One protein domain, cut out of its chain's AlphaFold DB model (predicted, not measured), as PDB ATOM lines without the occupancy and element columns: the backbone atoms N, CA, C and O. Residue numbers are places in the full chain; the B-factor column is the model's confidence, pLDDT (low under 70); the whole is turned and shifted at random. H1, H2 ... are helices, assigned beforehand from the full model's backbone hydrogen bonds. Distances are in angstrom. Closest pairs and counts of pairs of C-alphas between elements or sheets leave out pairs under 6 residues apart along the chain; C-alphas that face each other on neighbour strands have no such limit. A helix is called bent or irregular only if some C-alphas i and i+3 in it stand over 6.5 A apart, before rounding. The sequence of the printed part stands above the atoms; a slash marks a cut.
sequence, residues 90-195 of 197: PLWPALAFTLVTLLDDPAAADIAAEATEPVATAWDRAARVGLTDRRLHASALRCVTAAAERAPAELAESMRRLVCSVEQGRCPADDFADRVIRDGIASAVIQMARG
ATOM      1  N   PRO A  90      26.516 -28.077  28.386       92.62
ATOM      2  CA  PRO A  90      27.158 -27.312  27.318       92.62
ATOM      3  C   PRO A  90      26.205 -26.455  26.471       92.62
ATOM      4  O   PRO A  90      26.667 -25.538  25.794       92.62
ATOM      5  N   LEU A  91      24.899 -26.747  26.468       94.62
ATOM      6  CA  LEU A  91      23.893 -25.982  25.719       94.62
ATOM      7  C   LEU A  91      23.251 -24.874  26.553       94.62
ATOM      8  O   LEU A  91      22.759 -23.895  25.986       94.62
ATOM      9  N   TRP A  92      23.267 -24.993  27.883       95.50
ATOM     10  CA  TRP A  92      22.550 -24.066  28.756       95.50
ATOM     11  C   TRP A  92      22.907 -22.589  28.543       95.50
ATOM     12  O   TRP A  92      21.981 -21.782  28.396       95.50
ATOM     13  N   PRO A  93      24.199 -22.206  28.454       97.50
ATOM     14  CA  PRO A  93      24.572 -20.810  28.233       97.50
ATOM     15  C   PRO A  93      23.997 -20.232  26.933       97.50
ATOM     16  O   PRO A  93      23.551 -19.088  26.914       97.50
ATOM     17  N   ALA A  94      23.951 -21.031  25.864       98.00
ATOM     18  CA  ALA A  94      23.422 -20.618  24.567       98.00
ATOM     19  C   ALA A  94      21.900 -20.438  24.580       98.00
ATOM     20  O   ALA A  94      21.393 -19.470  24.016       98.00
ATOM     21  N   LEU A  95      21.164 -21.334  25.245       97.00
ATOM     22  CA  LEU A  95      19.707 -21.222  25.367       97.00
ATOM     23  C   LEU A  95      19.296 -20.015  26.210       97.00
ATOM     24  O   LEU A  95      18.408 -19.266  25.805       97.00
ATOM     25  N   ALA A  96      19.955 -19.811  27.354       96.94
ATOM     26  CA  ALA A  96      19.699 -18.658  28.211       96.94
ATOM     27  C   ALA A  96      20.000 -17.347  27.472       96.94
ATOM     28  O   ALA A  96      19.176 -16.434  27.486       96.94
ATOM     29  N   PHE A  97      21.137 -17.281  26.771       98.44
ATOM     30  CA  PHE A  97      21.497 -16.123  25.959       98.44
ATOM     31  C   PHE A  97      20.493 -15.881  24.833       98.44
ATOM     32  O   PHE A  97      19.976 -14.779  24.720       98.44
ATOM     33  N   THR A  98      20.144 -16.917  24.063       98.50
ATOM     34  CA  THR A  98      19.156 -16.821  22.979       98.50
ATOM     35  C   THR A  98      17.841 -16.246  23.492       98.50
ATOM     36  O   THR A  98      17.338 -15.278  22.936       98.50
ATOM     37  N   LEU A  99      17.306 -16.783  24.588       97.38
ATOM     38  CA  LEU A  99      16.062 -16.297  25.179       97.38
ATOM     39  C   LEU A  99      16.136 -14.813  25.568       97.38
ATOM     40  O   LEU A  99      15.226 -14.059  25.239       97.38
ATOM     41  N   VAL A 100      17.203 -14.398  26.255       97.50
ATOM     42  CA  VAL A 100      17.382 -13.002  26.685       97.50
ATOM     43  C   VAL A 100      17.546 -12.083  25.478       97.50
ATOM     44  O   VAL A 100      16.861 -11.072  25.387       97.50
ATOM     45  N   THR A 101      18.385 -12.448  24.508       98.56
ATOM     46  CA  THR A 101      18.613 -11.645  23.303       98.56
ATOM     47  C   THR A 101      17.332 -11.430  22.508       98.56
ATOM     48  O   THR A 101      17.074 -10.310  22.085       98.56
ATOM     49  N   LEU A 102      16.503 -12.463  22.338       98.19
ATOM     50  CA  LEU A 102      15.242 -12.344  21.598       98.19
ATOM     51  C   LEU A 102      14.164 -11.528  22.334       98.19
ATOM     52  O   LEU A 102      13.159 -11.179  21.722       98.19
ATOM     53  N   LEU A 103      14.344 -11.249  23.628       95.31
ATOM     54  CA  LEU A 103      13.432 -10.423  24.423       95.31
ATOM     55  C   LEU A 103      13.941  -8.983  24.597       95.31
ATOM     56  O   LEU A 103      13.130  -8.061  24.574       95.31
ATOM     57  N   ASP A 104      15.254  -8.796  24.754       96.44
ATOM     58  CA  ASP A 104      15.851  -7.516  25.155       96.44
ATOM     59  C   ASP A 104      16.502  -6.735  23.996       96.44
ATOM     60  O   ASP A 104      16.548  -5.505  24.053       96.44
ATOM     61  N   ASP A 105      17.012  -7.397  22.944       98.31
ATOM     62  CA  ASP A 105      17.564  -6.711  21.764       98.31
ATOM     63  C   ASP A 105      16.429  -6.370  20.784       98.31
ATOM     64  O   ASP A 105      15.820  -7.292  20.236       98.31
ATOM     65  N   PRO A 106      16.141  -5.081  20.504       97.88
ATOM     66  CA  PRO A 106      14.980  -4.705  19.696       97.88
ATOM     67  C   PRO A 106      14.972  -5.331  18.298       97.88
ATOM     68  O   PRO A 106      13.936  -5.782  17.822       97.88
ATOM     69  N   ALA A 107      16.135  -5.410  17.647       98.25
ATOM     70  CA  ALA A 107      16.226  -5.959  16.299       98.25
ATOM     71  C   ALA A 107      16.087  -7.491  16.292       98.25
ATOM     72  O   ALA A 107      15.480  -8.050  15.382       98.25
ATOM     73  N   ALA A 108      16.623  -8.189  17.298       98.56
ATOM     74  CA  ALA A 108      16.421  -9.627  17.446       98.56
ATOM     75  C   ALA A 108      14.971  -9.962  17.827       98.56
ATOM     76  O   ALA A 108      14.428 -10.947  17.328       98.56
ATOM     77  N   ALA A 109      14.336  -9.129  18.655       98.25
ATOM     78  CA  ALA A 109      12.933  -9.259  19.027       98.25
ATOM     79  C   ALA A 109      12.007  -9.113  17.809       98.25
ATOM     80  O   ALA A 109      11.127  -9.952  17.620       98.25
ATOM     81  N   ASP A 110      12.252  -8.131  16.936       98.31
ATOM     82  CA  ASP A 110      11.503  -7.968  15.682       98.31
ATOM     83  C   ASP A 110      11.657  -9.197  14.769       98.31
ATOM     84  O   ASP A 110      10.669  -9.719  14.243       98.31
ATOM     85  N   ILE A 111      12.884  -9.721  14.634       98.62
ATOM     86  CA  ILE A 111      13.147 -10.949  13.870       98.62
ATOM     87  C   ILE A 111      12.392 -12.136  14.475       98.62
ATOM     88  O   ILE A 111      11.794 -12.912  13.730       98.62
ATOM     89  N   ALA A 112      12.411 -12.299  15.800       98.38
ATOM     90  CA  ALA A 112      11.723 -13.394  16.474       98.38
ATOM     91  C   ALA A 112      10.203 -13.290  16.340       98.38
ATOM     92  O   ALA A 112       9.552 -14.299  16.056       98.38
ATOM     93  N   ALA A 113       9.632 -12.094  16.496       97.25
ATOM     94  CA  ALA A 113       8.206 -11.855  16.310       97.25
ATOM     95  C   ALA A 113       7.774 -12.246  14.889       97.25
ATOM     96  O   ALA A 113       6.885 -13.077  14.713       97.25
ATOM     97  N   GLU A 114       8.478 -11.751  13.869       98.25
ATOM     98  CA  GLU A 114       8.184 -12.071  12.471       98.25
ATOM     99  C   GLU A 114       8.398 -13.564  12.155       98.25
ATOM    100  O   GLU A 114       7.586 -14.194  11.475       98.25
ATOM    101  N   ALA A 115       9.479 -14.160  12.667       98.38
ATOM    102  CA  ALA A 115       9.795 -15.567  12.446       98.38
ATOM    103  C   ALA A 115       8.768 -16.505  13.079       98.38
ATOM    104  O   ALA A 115       8.501 -17.574  12.523       98.38
ATOM    105  N   THR A 116       8.210 -16.138  14.233       97.50
ATOM    106  CA  THR A 116       7.298 -16.991  15.006       97.50
ATOM    107  C   THR A 116       5.821 -16.743  14.705       97.50
ATOM    108  O   THR A 116       5.011 -17.624  14.990       97.50
ATOM    109  N   GLU A 117       5.466 -15.640  14.039       96.94
ATOM    110  CA  GLU A 117       4.090 -15.316  13.629       96.94
ATOM    111  C   GLU A 117       3.354 -16.504  12.960       96.94
ATOM    112  O   GLU A 117       2.261 -16.866  13.407       96.94
ATOM    113  N   PRO A 118       3.932 -17.234  11.975       96.50
ATOM    114  CA  PRO A 118       3.236 -18.340  11.305       96.50
ATOM    115  C   PRO A 118       2.996 -19.574  12.190       96.50
ATOM    116  O   PRO A 118       2.273 -20.494  11.789       96.50
ATOM    117  N   VAL A 119       3.646 -19.632  13.354       96.88
ATOM    118  CA  VAL A 119       3.635 -20.760  14.295       96.88
ATOM    119  C   VAL A 119       3.210 -20.344  15.708       96.88
ATOM    120  O   VAL A 119       3.295 -21.155  16.626       96.88
ATOM    121  N   ALA A 120       2.673 -19.132  15.892       93.75
ATOM    122  CA  ALA A 120       2.327 -18.574  17.204       93.75
ATOM    123  C   ALA A 120       1.334 -19.437  18.011       93.75
ATOM    124  O   ALA A 120       1.323 -19.420  19.239       93.75
ATOM    125  N   THR A 121       0.505 -20.229  17.325       93.31
ATOM    126  CA  THR A 121      -0.477 -21.143  17.939       93.31
ATOM    127  C   THR A 121      -0.054 -22.614  17.895       93.31
ATOM    128  O   THR A 121      -0.808 -23.493  18.312       93.31
ATOM    129  N   ALA A 122       1.158 -22.917  17.423       95.19
ATOM    130  CA  ALA A 122       1.640 -24.277  17.192       95.19
ATOM    131  C   ALA A 122       2.267 -24.939  18.435       95.19
ATOM    132  O   ALA A 122       3.038 -25.885  18.291       95.19
ATOM    133  N   TRP A 123       1.921 -24.488  19.647       93.12
ATOM    134  CA  TRP A 123       2.488 -24.980  20.911       93.12
ATOM    135  C   TRP A 123       2.446 -26.509  21.040       93.12
ATOM    136  O   TRP A 123       3.476 -27.164  21.183       93.12
ATOM    137  N   ASP A 124       1.254 -27.095  20.895       94.44
ATOM    138  CA  ASP A 124       1.057 -28.544  21.004       94.44
ATOM    139  C   ASP A 124       1.780 -29.324  19.904       94.44
ATOM    140  O   ASP A 124       2.030 -30.519  20.057       94.44
ATOM    141  N   ARG A 125       2.070 -28.680  18.769       95.56
ATOM    142  CA  ARG A 125       2.842 -29.291  17.692       95.56
ATOM    143  C   ARG A 125       4.329 -29.255  18.017       95.56
ATOM    144  O   ARG A 125       4.981 -30.286  17.885       95.56
ATOM    145  N   ALA A 126       4.833 -28.119  18.492       95.38
ATOM    146  CA  ALA A 126       6.219 -27.976  18.923       95.38
ATOM    147  C   ALA A 126       6.574 -28.997  20.006       95.38
ATOM    148  O   ALA A 126       7.573 -29.692  19.870       95.38
ATOM    149  N   ALA A 127       5.693 -29.192  20.990       93.88
ATOM    150  CA  ALA A 127       5.893 -30.182  22.047       93.88
ATOM    151  C   ALA A 127       5.907 -31.645  21.555       93.88
ATOM    152  O   ALA A 127       6.474 -32.505  22.218       93.88
ATOM    153  N   ARG A 128       5.260 -31.960  20.422       94.50
ATOM    154  CA  ARG A 128       5.151 -33.343  19.917       94.50
ATOM    155  C   ARG A 128       6.215 -33.714  18.897       94.50
ATOM    156  O   ARG A 128       6.655 -34.855  18.890       94.50
ATOM    157  N   VAL A 129       6.529 -32.800  17.979       94.69
ATOM    158  CA  VAL A 129       7.385 -33.094  16.814       94.69
ATOM    159  C   VAL A 129       8.547 -32.116  16.648       94.69
ATOM    160  O   VAL A 129       9.372 -32.313  15.759       94.69
ATOM    161  N   GLY A 130       8.619 -31.066  17.473       95.44
ATOM    162  CA  GLY A 130       9.732 -30.118  17.500       95.44
ATOM    163  C   GLY A 130      10.145 -29.616  16.116       95.44
ATOM    164  O   GLY A 130       9.313 -29.181  15.314       95.44
ATOM    165  N   LEU A 131      11.444 -29.717  15.836       97.00
ATOM    166  CA  LEU A 131      12.076 -29.259  14.596       97.00
ATOM    167  C   LEU A 131      11.827 -30.183  13.387       97.00
ATOM    168  O   LEU A 131      12.242 -29.865  12.277       97.00
ATOM    169  N   THR A 132      11.092 -31.287  13.549       96.19
ATOM    170  CA  THR A 132      10.640 -32.088  12.397       96.19
ATOM    171  C   THR A 132       9.538 -31.363  11.606       96.19
ATOM    172  O   THR A 132       9.374 -31.586  10.404       96.19
ATOM    173  N   ASP A 133       8.780 -30.452  12.234       97.81
ATOM    174  CA  ASP A 133       7.874 -29.566  11.493       97.81
ATOM    175  C   ASP A 133       8.680 -28.463  10.790       97.81
ATOM    176  O   ASP A 133       9.361 -27.652  11.417       97.81
ATOM    177  N   ARG A 134       8.553 -28.399   9.461       97.75
ATOM    178  CA  ARG A 134       9.315 -27.463   8.619       97.75
ATOM    179  C   ARG A 134       9.115 -25.990   8.978       97.75
ATOM    180  O   ARG A 134      10.041 -25.208   8.793       97.75
ATOM    181  N   ARG A 135       7.923 -25.589   9.437       97.94
ATOM    182  CA  ARG A 135       7.665 -24.191   9.816       97.94
ATOM    183  C   ARG A 135       8.334 -23.879  11.145       97.94
ATOM    184  O   ARG A 135       8.998 -22.858  11.237       97.94
ATOM    185  N   LEU A 136       8.223 -24.779  12.125       98.19
ATOM    186  CA  LEU A 136       8.910 -24.631  13.412       98.19
ATOM    187  C   LEU A 136      10.430 -24.605  13.244       98.19
ATOM    188  O   LEU A 136      11.083 -23.752  13.833       98.19
ATOM    189  N   HIS A 137      10.981 -25.478  12.400       98.56
ATOM    190  CA  HIS A 137      12.405 -25.467  12.073       98.56
ATOM    191  C   HIS A 137      12.835 -24.142  11.431       98.56
ATOM    192  O   HIS A 137      13.788 -23.525  11.897       98.56
ATOM    193  N   ALA A 138      12.108 -23.655  10.421       98.50
ATOM    194  CA  ALA A 138      12.423 -22.376   9.785       98.50
ATOM    195  C   ALA A 138      12.371 -21.197  10.776       98.50
ATOM    196  O   ALA A 138      13.258 -20.344  10.763       98.50
ATOM    197  N   SER A 139      11.369 -21.164  11.661       98.50
ATOM    198  CA  SER A 139      11.269 -20.162  12.728       98.50
ATOM    199  C   SER A 139      12.440 -20.262  13.710       98.50
ATOM    200  O   SER A 139      13.070 -19.253  14.015       98.50
ATOM    201  N   ALA A 140      12.768 -21.473  14.170       98.25
ATOM    202  CA  ALA A 140      13.860 -21.711  15.108       98.25
ATOM    203  C   ALA A 140      15.216 -21.304  14.525       98.25
ATOM    204  O   ALA A 140      15.992 -20.650  15.218       98.25
ATOM    205  N   LEU A 141      15.477 -21.624  13.253       98.56
ATOM    206  CA  LEU A 141      16.713 -21.247  12.574       98.56
ATOM    207  C   LEU A 141      16.882 -19.725  12.565       98.56
ATOM    208  O   LEU A 141      17.906 -19.224  13.012       98.56
ATOM    209  N   ARG A 142      15.844 -18.980  12.164       98.69
ATOM    210  CA  ARG A 142      15.876 -17.507  12.181       98.69
ATOM    211  C   ARG A 142      16.154 -16.942  13.576       98.69
ATOM    212  O   ARG A 142      17.000 -16.064  13.716       98.69
ATOM    213  N   CYS A 143      15.459 -17.447  14.593       98.69
ATOM    214  CA  CYS A 143      15.615 -16.995  15.975       98.69
ATOM    215  C   CYS A 143      17.024 -17.278  16.523       98.69
ATOM    216  O   CYS A 143      17.667 -16.390  17.081       98.69
ATOM    217  N   VAL A 144      17.525 -18.502  16.346       98.62
ATOM    218  CA  VAL A 144      18.842 -18.907  16.852       98.62
ATOM    219  C   VAL A 144      19.966 -18.201  16.096       98.62
ATOM    220  O   VAL A 144      20.927 -17.772  16.729       98.62
ATOM    221  N   THR A 145      19.842 -18.002  14.781       98.62
ATOM    222  CA  THR A 145      20.810 -17.214  14.003       98.62
ATOM    223  C   THR A 145      20.862 -15.764  14.484       98.62
ATOM    224  O   THR A 145      21.953 -15.263  14.746       98.62
ATOM    225  N   ALA A 146      19.711 -15.114  14.696       98.69
ATOM    226  CA  ALA A 146      19.667 -13.733  15.185       98.69
ATOM    227  C   ALA A 146      20.350 -13.568  16.555       98.69
ATOM    228  O   ALA A 146      21.030 -12.566  16.797       98.69
ATOM    229  N   ALA A 147      20.203 -14.558  17.440       98.69
ATOM    230  CA  ALA A 147      20.931 -14.595  18.702       98.69
ATOM    231  C   ALA A 147      22.431 -14.867  18.496       98.69
ATOM    232  O   ALA A 147      23.263 -14.175  19.075       98.69
ATOM    233  N   ALA A 148      22.799 -15.831  17.650       98.50
ATOM    234  CA  ALA A 148      24.194 -16.198  17.399       98.50
ATOM    235  C   ALA A 148      25.029 -15.037  16.845       98.50
ATOM    236  O   ALA A 148      26.170 -14.862  17.262       98.50
ATOM    237  N   GLU A 149      24.454 -14.202  15.978       98.12
ATOM    238  CA  GLU A 149      25.101 -12.993  15.443       98.12
ATOM    239  C   GLU A 149      25.460 -11.958  16.522       98.12
ATOM    240  O   GLU A 149      26.327 -11.111  16.309       98.12
ATOM    241  N   ARG A 150      24.803 -12.026  17.685       98.38
ATOM    242  CA  ARG A 150      25.014 -11.129  18.831       98.38
ATOM    243  C   ARG A 150      25.801 -11.786  19.960       98.38
ATOM    244  O   ARG A 150      26.078 -11.134  20.965       98.38
ATOM    245  N   ALA A 151      26.125 -13.069  19.828       98.25
ATOM    246  CA  ALA A 151      26.746 -13.826  20.896       98.25
ATOM    247  C   ALA A 151      28.175 -13.334  21.178       98.25
ATOM    248  O   ALA A 151      28.969 -13.172  20.246       98.25
ATOM    249  N   PRO A 152      28.540 -13.123  22.454       98.06
ATOM    250  CA  PRO A 152      29.906 -12.801  22.826       98.06
ATOM    251  C   PRO A 152      30.821 -14.026  22.637       98.06
ATOM    252  O   PRO A 152      30.361 -15.171  22.586       98.06
ATOM    253  N   ALA A 153      32.132 -13.792  22.541       97.94
ATOM    254  CA  ALA A 153      33.115 -14.833  22.227       97.94
ATOM    255  C   ALA A 153      33.115 -15.988  23.246       97.94
ATOM    256  O   ALA A 153      33.332 -17.143  22.885       97.94
ATOM    257  N   GLU A 154      32.805 -15.692  24.506       98.06
ATOM    258  CA  GLU A 154      32.688 -16.643  25.611       98.06
ATOM    259  C   GLU A 154      31.574 -17.678  25.386       98.06
ATOM    260  O   GLU A 154      31.644 -18.785  25.918       98.06
ATOM    261  N   LEU A 155      30.562 -17.344  24.579       98.31
ATOM    262  CA  LEU A 155      29.441 -18.225  24.240       98.31
ATOM    263  C   LEU A 155      29.584 -18.875  22.860       98.31
ATOM    264  O   LEU A 155      28.695 -19.612  22.439       98.31
ATOM    265  N   ALA A 156      30.692 -18.651  22.147       97.69
ATOM    266  CA  ALA A 156      30.859 -19.142  20.782       97.69
ATOM    267  C   ALA A 156      30.715 -20.670  20.685       97.69
ATOM    268  O   ALA A 156      30.080 -21.172  19.763       97.69
ATOM    269  N   GLU A 157      31.261 -21.429  21.638       98.00
ATOM    270  CA  GLU A 157      31.164 -22.893  21.618       98.00
ATOM    271  C   GLU A 157      29.729 -23.392  21.805       98.00
ATOM    272  O   GLU A 157      29.242 -24.192  21.005       98.00
ATOM    273  N   SER A 158      29.042 -22.913  22.842       98.12
ATOM    274  CA  SER A 158      27.669 -23.324  23.136       98.12
ATOM    275  C   SER A 158      26.712 -22.882  22.028       98.12
ATOM    276  O   SER A 158      25.858 -23.666  21.608       98.12
ATOM    277  N   MET A 159      26.890 -21.671  21.485       98.50
ATOM    278  CA  MET A 159      26.088 -21.174  20.366       98.50
ATOM    279  C   MET A 159      26.334 -21.966  19.087       98.50
ATOM    280  O   MET A 159      25.366 -22.317  18.421       98.50
ATOM    281  N   ARG A 160      27.584 -22.330  18.762       98.31
ATOM    282  CA  ARG A 160      27.863 -23.207  17.612       98.31
ATOM    283  C   ARG A 160      27.149 -24.548  17.742       98.31
ATOM    284  O   ARG A 160      26.573 -25.015  16.767       98.31
ATOM    285  N   ARG A 161      27.141 -25.156  18.933       97.75
ATOM    286  CA  ARG A 161      26.409 -26.413  19.171       97.75
ATOM    287  C   ARG A 161      24.906 -26.245  18.978       97.75
ATOM    288  O   ARG A 161      24.290 -27.082  18.320       97.75
ATOM    289  N   LEU A 162      24.329 -25.171  19.521       98.19
ATOM    290  CA  LEU A 162      22.906 -24.878  19.373       98.19
ATOM    291  C   LEU A 162      22.535 -24.647  17.902       98.19
ATOM    292  O   LEU A 162      21.610 -25.287  17.412       98.19
ATOM    293  N   VAL A 163      23.290 -23.805  17.189       98.38
ATOM    294  CA  VAL A 163      23.100 -23.530  15.754       98.38
ATOM    295  C   VAL A 163      23.171 -24.823  14.945       98.38
ATOM    296  O   VAL A 163      22.203 -25.145  14.265       98.38
ATOM    297  N   CYS A 164      24.246 -25.609  15.081       98.12
ATOM    298  CA  CYS A 164      24.394 -26.873  14.354       98.12
ATOM    299  C   CYS A 164      23.238 -27.846  14.632       98.12
ATOM    300  O   CYS A 164      22.774 -28.524  13.720       98.12
ATOM    301  N   SER A 165      22.767 -27.922  15.883       96.94
ATOM    302  CA  SER A 165      21.639 -28.793  16.245       96.94
ATOM    303  C   SER A 165      20.358 -28.342  15.548       96.94
ATOM    304  O   SER A 165      19.674 -29.156  14.926       96.94
ATOM    305  N   VAL A 166      20.066 -27.036  15.581       97.75
ATOM    306  CA  VAL A 166      18.882 -26.480  14.921       97.75
ATOM    307  C   VAL A 166      18.959 -26.642  13.409       97.75
ATOM    308  O   VAL A 166      17.976 -27.092  12.841       97.75
ATOM    309  N   GLU A 167      20.101 -26.379  12.770       98.12
ATOM    310  CA  GLU A 167      20.309 -26.584  11.323       98.12
ATOM    311  C   GLU A 167      20.056 -28.032  10.884       98.12
ATOM    312  O   GLU A 167      19.532 -28.287   9.798       98.12
ATOM    313  N   GLN A 168      20.409 -28.994  11.738       97.69
ATOM    314  CA  GLN A 168      20.154 -30.415  11.511       97.69
ATOM    315  C   GLN A 168      18.700 -30.817  11.802       97.69
ATOM    316  O   GLN A 168      18.335 -31.971  11.577       97.69
ATOM    317  N   GLY A 169      17.868 -29.896  12.298       97.31
ATOM    318  CA  GLY A 169      16.508 -30.177  12.746       97.31
ATOM    319  C   GLY A 169      16.463 -31.086  13.975       97.31
ATOM    320  O   GLY A 169      15.516 -31.857  14.114       97.31
ATOM    321  N   ARG A 170      17.488 -31.026  14.836       95.50
ATOM    322  CA  ARG A 170      17.665 -31.899  16.002       95.50
ATOM    323  C   ARG A 170      17.613 -31.133  17.320       95.50
ATOM    324  O   ARG A 170      17.963 -29.957  17.408       95.50
ATOM    325  N   CYS A 171      17.217 -31.835  18.369       94.06
ATOM    326  CA  CYS A 171      17.213 -31.370  19.749       94.06
ATOM    327  C   CYS A 171      17.715 -32.470  20.708       94.06
ATOM    328  O   CYS A 171      17.800 -33.636  20.315       94.06
ATOM    329  N   PRO A 172      17.999 -32.150  21.987       93.12
ATOM    330  CA  PRO A 172      18.474 -33.144  22.955       93.12
ATOM    331  C   PRO A 172      17.553 -34.365  23.131       93.12
ATOM    332  O   PRO A 172      18.024 -35.450  23.468       93.12
ATOM    333  N   ALA A 173      16.246 -34.217  22.884       92.38
ATOM    334  CA  ALA A 173      15.307 -35.334  22.936       92.38
ATOM    335  C   ALA A 173      15.555 -36.366  21.820       92.38
ATOM    336  O   ALA A 173      15.359 -37.558  22.055       92.38
ATOM    337  N   ASP A 174      16.039 -35.939  20.648       93.81
ATOM    338  CA  ASP A 174      16.401 -36.840  19.548       93.81
ATOM    339  C   ASP A 174      17.641 -37.666  19.913       93.81
ATOM    340  O   ASP A 174      17.671 -38.880  19.720       93.81
ATOM    341  N   ASP A 175      18.640 -37.030  20.531       91.31
ATOM    342  CA  ASP A 175      19.850 -37.715  20.998       91.31
ATOM    343  C   ASP A 175      19.541 -38.713  22.121       91.31
ATOM    344  O   ASP A 175      20.131 -39.796  22.185       91.31
ATOM    345  N   PHE A 176      18.597 -38.372  23.005       92.00
ATOM    346  CA  PHE A 176      18.088 -39.297  24.013       92.00
ATOM    347  C   PHE A 176      17.344 -40.474  23.365       92.00
ATOM    348  O   PHE A 176      17.603 -41.629  23.715       92.00
ATOM    349  N   ALA A 177      16.465 -40.212  22.394       92.88
ATOM    350  CA  ALA A 177      15.719 -41.248  21.682       92.88
ATOM    351  C   ALA A 177      16.649 -42.225  20.942       92.88
ATOM    352  O   ALA A 177      16.473 -43.441  21.060       92.88
ATOM    353  N   ASP A 178      17.687 -41.725  20.268       93.50
ATOM    354  CA  ASP A 178      18.688 -42.549  19.583       93.50
ATOM    355  C   ASP A 178      19.418 -43.500  20.548       93.50
ATOM    356  O   ASP A 178      19.694 -44.655  20.206       93.50
ATOM    357  N   ARG A 179      19.703 -43.054  21.780       90.75
ATOM    358  CA  ARG A 179      20.302 -43.900  22.829       90.75
ATOM    359  C   ARG A 179      19.318 -44.924  23.371       90.75
ATOM    360  O   ARG A 179      19.695 -46.074  23.562       90.75
ATOM    361  N   VAL A 180      18.055 -44.552  23.573       95.69
ATOM    362  CA  VAL A 180      17.011 -45.511  23.975       95.69
ATOM    363  C   VAL A 180      16.877 -46.626  22.937       95.69
ATOM    364  O   VAL A 180      16.770 -47.792  23.315       95.69
ATOM    365  N   ILE A 181      16.924 -46.289  21.645       95.94
ATOM    366  CA  ILE A 181      16.867 -47.260  20.544       95.94
ATOM    367  C   ILE A 181      18.095 -48.180  20.549       95.94
ATOM    368  O   ILE A 181      17.963 -49.379  20.311       95.94
ATOM    369  N   ARG A 182      19.283 -47.630  20.817       94.81
ATOM    370  CA  ARG A 182      20.554 -48.366  20.765       94.81
ATOM    371  C   ARG A 182      20.802 -49.248  21.988       94.81
ATOM    372  O   ARG A 182      21.167 -50.409  21.837       94.81
ATOM    373  N   ASP A 183      20.603 -48.689  23.178       94.06
ATOM    374  CA  ASP A 183      21.096 -49.229  24.451       94.06
ATOM    375  C   ASP A 183      19.960 -49.587  25.430       94.06
ATOM    376  O   ASP A 183      20.198 -50.157  26.498       94.06
ATOM    377  N   GLY A 184      18.713 -49.259  25.082       95.06
ATOM    378  CA  GLY A 184      17.534 -49.463  25.918       95.06
ATOM    379  C   GLY A 184      17.286 -48.338  26.932       95.06
ATOM    380  O   GLY A 184      18.190 -47.621  27.366       95.06
ATOM    381  N   ILE A 185      16.024 -48.200  27.355       94.31
ATOM    382  CA  ILE A 185      15.564 -47.076  28.191       94.31
ATOM    383  C   ILE A 185      16.276 -46.980  29.546       94.31
ATOM    384  O   ILE A 185      16.628 -45.887  29.980       94.31
ATOM    385  N   ALA A 186      16.531 -48.114  30.208       93.69
ATOM    386  CA  ALA A 186      17.180 -48.124  31.517       93.69
ATOM    387  C   ALA A 186      18.618 -47.581  31.444       93.69
ATOM    388  O   ALA A 186      19.017 -46.787  32.293       93.69
ATOM    389  N   SER A 187      19.368 -47.968  30.407       91.25
ATOM    390  CA  SER A 187      20.735 -47.491  30.181       91.25
ATOM    391  C   SER A 187      20.751 -45.990  29.884       91.25
ATOM    392  O   SER A 187      21.463 -45.238  30.550       91.25
ATOM    393  N   ALA A 188      19.890 -45.537  28.965       90.19
ATOM    394  CA  ALA A 188      19.791 -44.129  28.581       90.19
ATOM    395  C   ALA A 188      19.461 -43.212  29.776       90.19
ATOM    396  O   ALA A 188      20.077 -42.160  29.943       90.19
ATOM    397  N   VAL A 189      18.540 -43.627  30.654       89.00
ATOM    398  CA  VAL A 189      18.183 -42.864  31.864       89.00
ATOM    399  C   VAL A 189      19.343 -42.797  32.862       89.00
ATOM    400  O   VAL A 189      19.588 -41.739  33.439       89.00
ATOM    401  N   ILE A 190      20.083 -43.894  33.062       89.62
ATOM    402  CA  ILE A 190      21.242 -43.912  33.970       89.62
ATOM    403  C   ILE A 190      22.352 -42.983  33.462       89.62
ATOM    404  O   ILE A 190      22.923 -42.237  34.255       89.62
ATOM    405  N   GLN A 191      22.641 -43.005  32.160       83.50
ATOM    406  CA  GLN A 191      23.643 -42.128  31.543       83.50
ATOM    407  C   GLN A 191      23.237 -40.651  31.643       83.50
ATOM    408  O   GLN A 191      24.049 -39.810  32.030       83.50
ATOM    409  N   MET A 192      21.957 -40.338  31.395       83.19
ATOM    410  CA  MET A 192      21.405 -38.992  31.581       83.19
ATOM    411  C   MET A 192      21.589 -38.490  33.015       83.19
ATOM    412  O   MET A 192      22.064 -37.379  33.225       83.19
ATOM    413  N   ALA A 193      21.265 -39.323  34.008       82.00
ATOM    414  CA  ALA A 193      21.400 -38.966  35.418       82.00
ATOM    415  C   ALA A 193      22.858 -38.715  35.852       82.00
ATOM    416  O   ALA A 193      23.087 -38.070  36.872       82.00
ATOM    417  N   ARG A 194      23.840 -39.220  35.096       81.56
ATOM    418  CA  ARG A 194      25.278 -39.028  35.346       81.56
ATOM    419  C   ARG A 194      25.885 -37.835  34.604       81.56
ATOM    420  O   ARG A 194      27.056 -37.547  34.826       81.56
ATOM    421  N   GLY A 195      25.118 -37.146  33.754       70.31
ATOM    422  CA  GLY A 195      25.622 -36.036  32.939       70.31
ATOM    423  C   GLY A 195      26.478 -36.482  31.748       70.31
ATOM    424  O   GLY A 195      27.307 -35.720  31.269       70.31
TER     425      GLY A 195
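What this domain is: This is residues 90 to 195 of the 197 residues of the protein "Glutamate--cysteine ligase" of Mycolicibacterium hassiacum (strain DSM 44199 / CIP 105218 / JCM 12690 / 3849) (UniProt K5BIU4). Three helices, H2, H4 and H5, stand side by side in a row with H4 in the middle, and H1 crosses one face of the row near the end of H4; H3 makes a corner with H4 at its other end. H6 and H7 fold against each other as an arm that touches no other helix, and this arm helps to make the longest axis. The printed part has 106 residues with seven named helices, H1 to H7 in order, and no named strand; the class is all helix. The whole is only just compact, close to loose, with a radius of gyration of the C-alphas of 15.1 A, and only just flat, spanning 45 by 33 by 18 A.

Where its parts are: H1 is residues 92 to 104, 18.2 A from first to last C-alpha, and begins with C-alpha 92 at (22.550, -24.066, 28.756). H2 is residues 106 to 119, 20.4 A, and H3 is residues 123 to 132, 13.8 A. H4, residues 134 to 148, is 20.6 A long, with C-alpha 134 at (9.315, -27.463, 8.619). H5 is residues 153 to 167, 20.5 A, and H6 is residues 172 to 183, 16.4 A. H7, residues 185 to 193, is 12.3 A long and ends with C-alpha 193 at (21.400, -38.966, 35.418). H2, H3 and H5 are irregular: C-alphas 115 and 118 are 7.2 A apart, 128 and 131 are 9.6 A, and 154 and 157 are 7.6 A.

How they stand to each other: H4 is the hub, touching four helices. It touches H2 at a shallow tilt of 9 degrees, opposite ways, the closest C-alphas being those of Ala 115 and Ser 139, 4.8 A apart. H4 and H5 form a helical hairpin at 11 degrees, closest at Ala 148 and Met 159, C-alphas 6.1 A apart. H1 touches H4 with residues 97 to 102 alone, about perpendicular at 89 degrees, closest at Thr 98 and Ala 147, C-alphas 5.1 A apart. H1 also touches H5 with residues 92 to 95 alone, at 90 degrees, about perpendicular, closest at Ala 94 and Met 159, C-alphas 5.0 A apart. H1 and H2 touch only at the corner, as do H3 and H4. The helix packing is part aligned, part crossed, some touching pairs at a shallow tilt and others not. H6 touches H7 at a steep tilt of 48 degrees, opposite ways, closest at Val 180 and Ala 188, C-alphas 5.6 A apart; H5 and H6 are apart. Every O i to N i+4 pair is within hydrogen-bond range in H1, H4, H6 and H7; the counts are 8 of 10 in H2, 3 of 6 in H3 and 9 of 11 in H5.

The domain as a whole: The two C-alphas farthest apart are those of Pro 106 and Gly 184, 45.3 A. The printed part has no cut, and the six links between helices are tight. The mean pLDDT of the printed part is 95.7, and no printed residue is under 70.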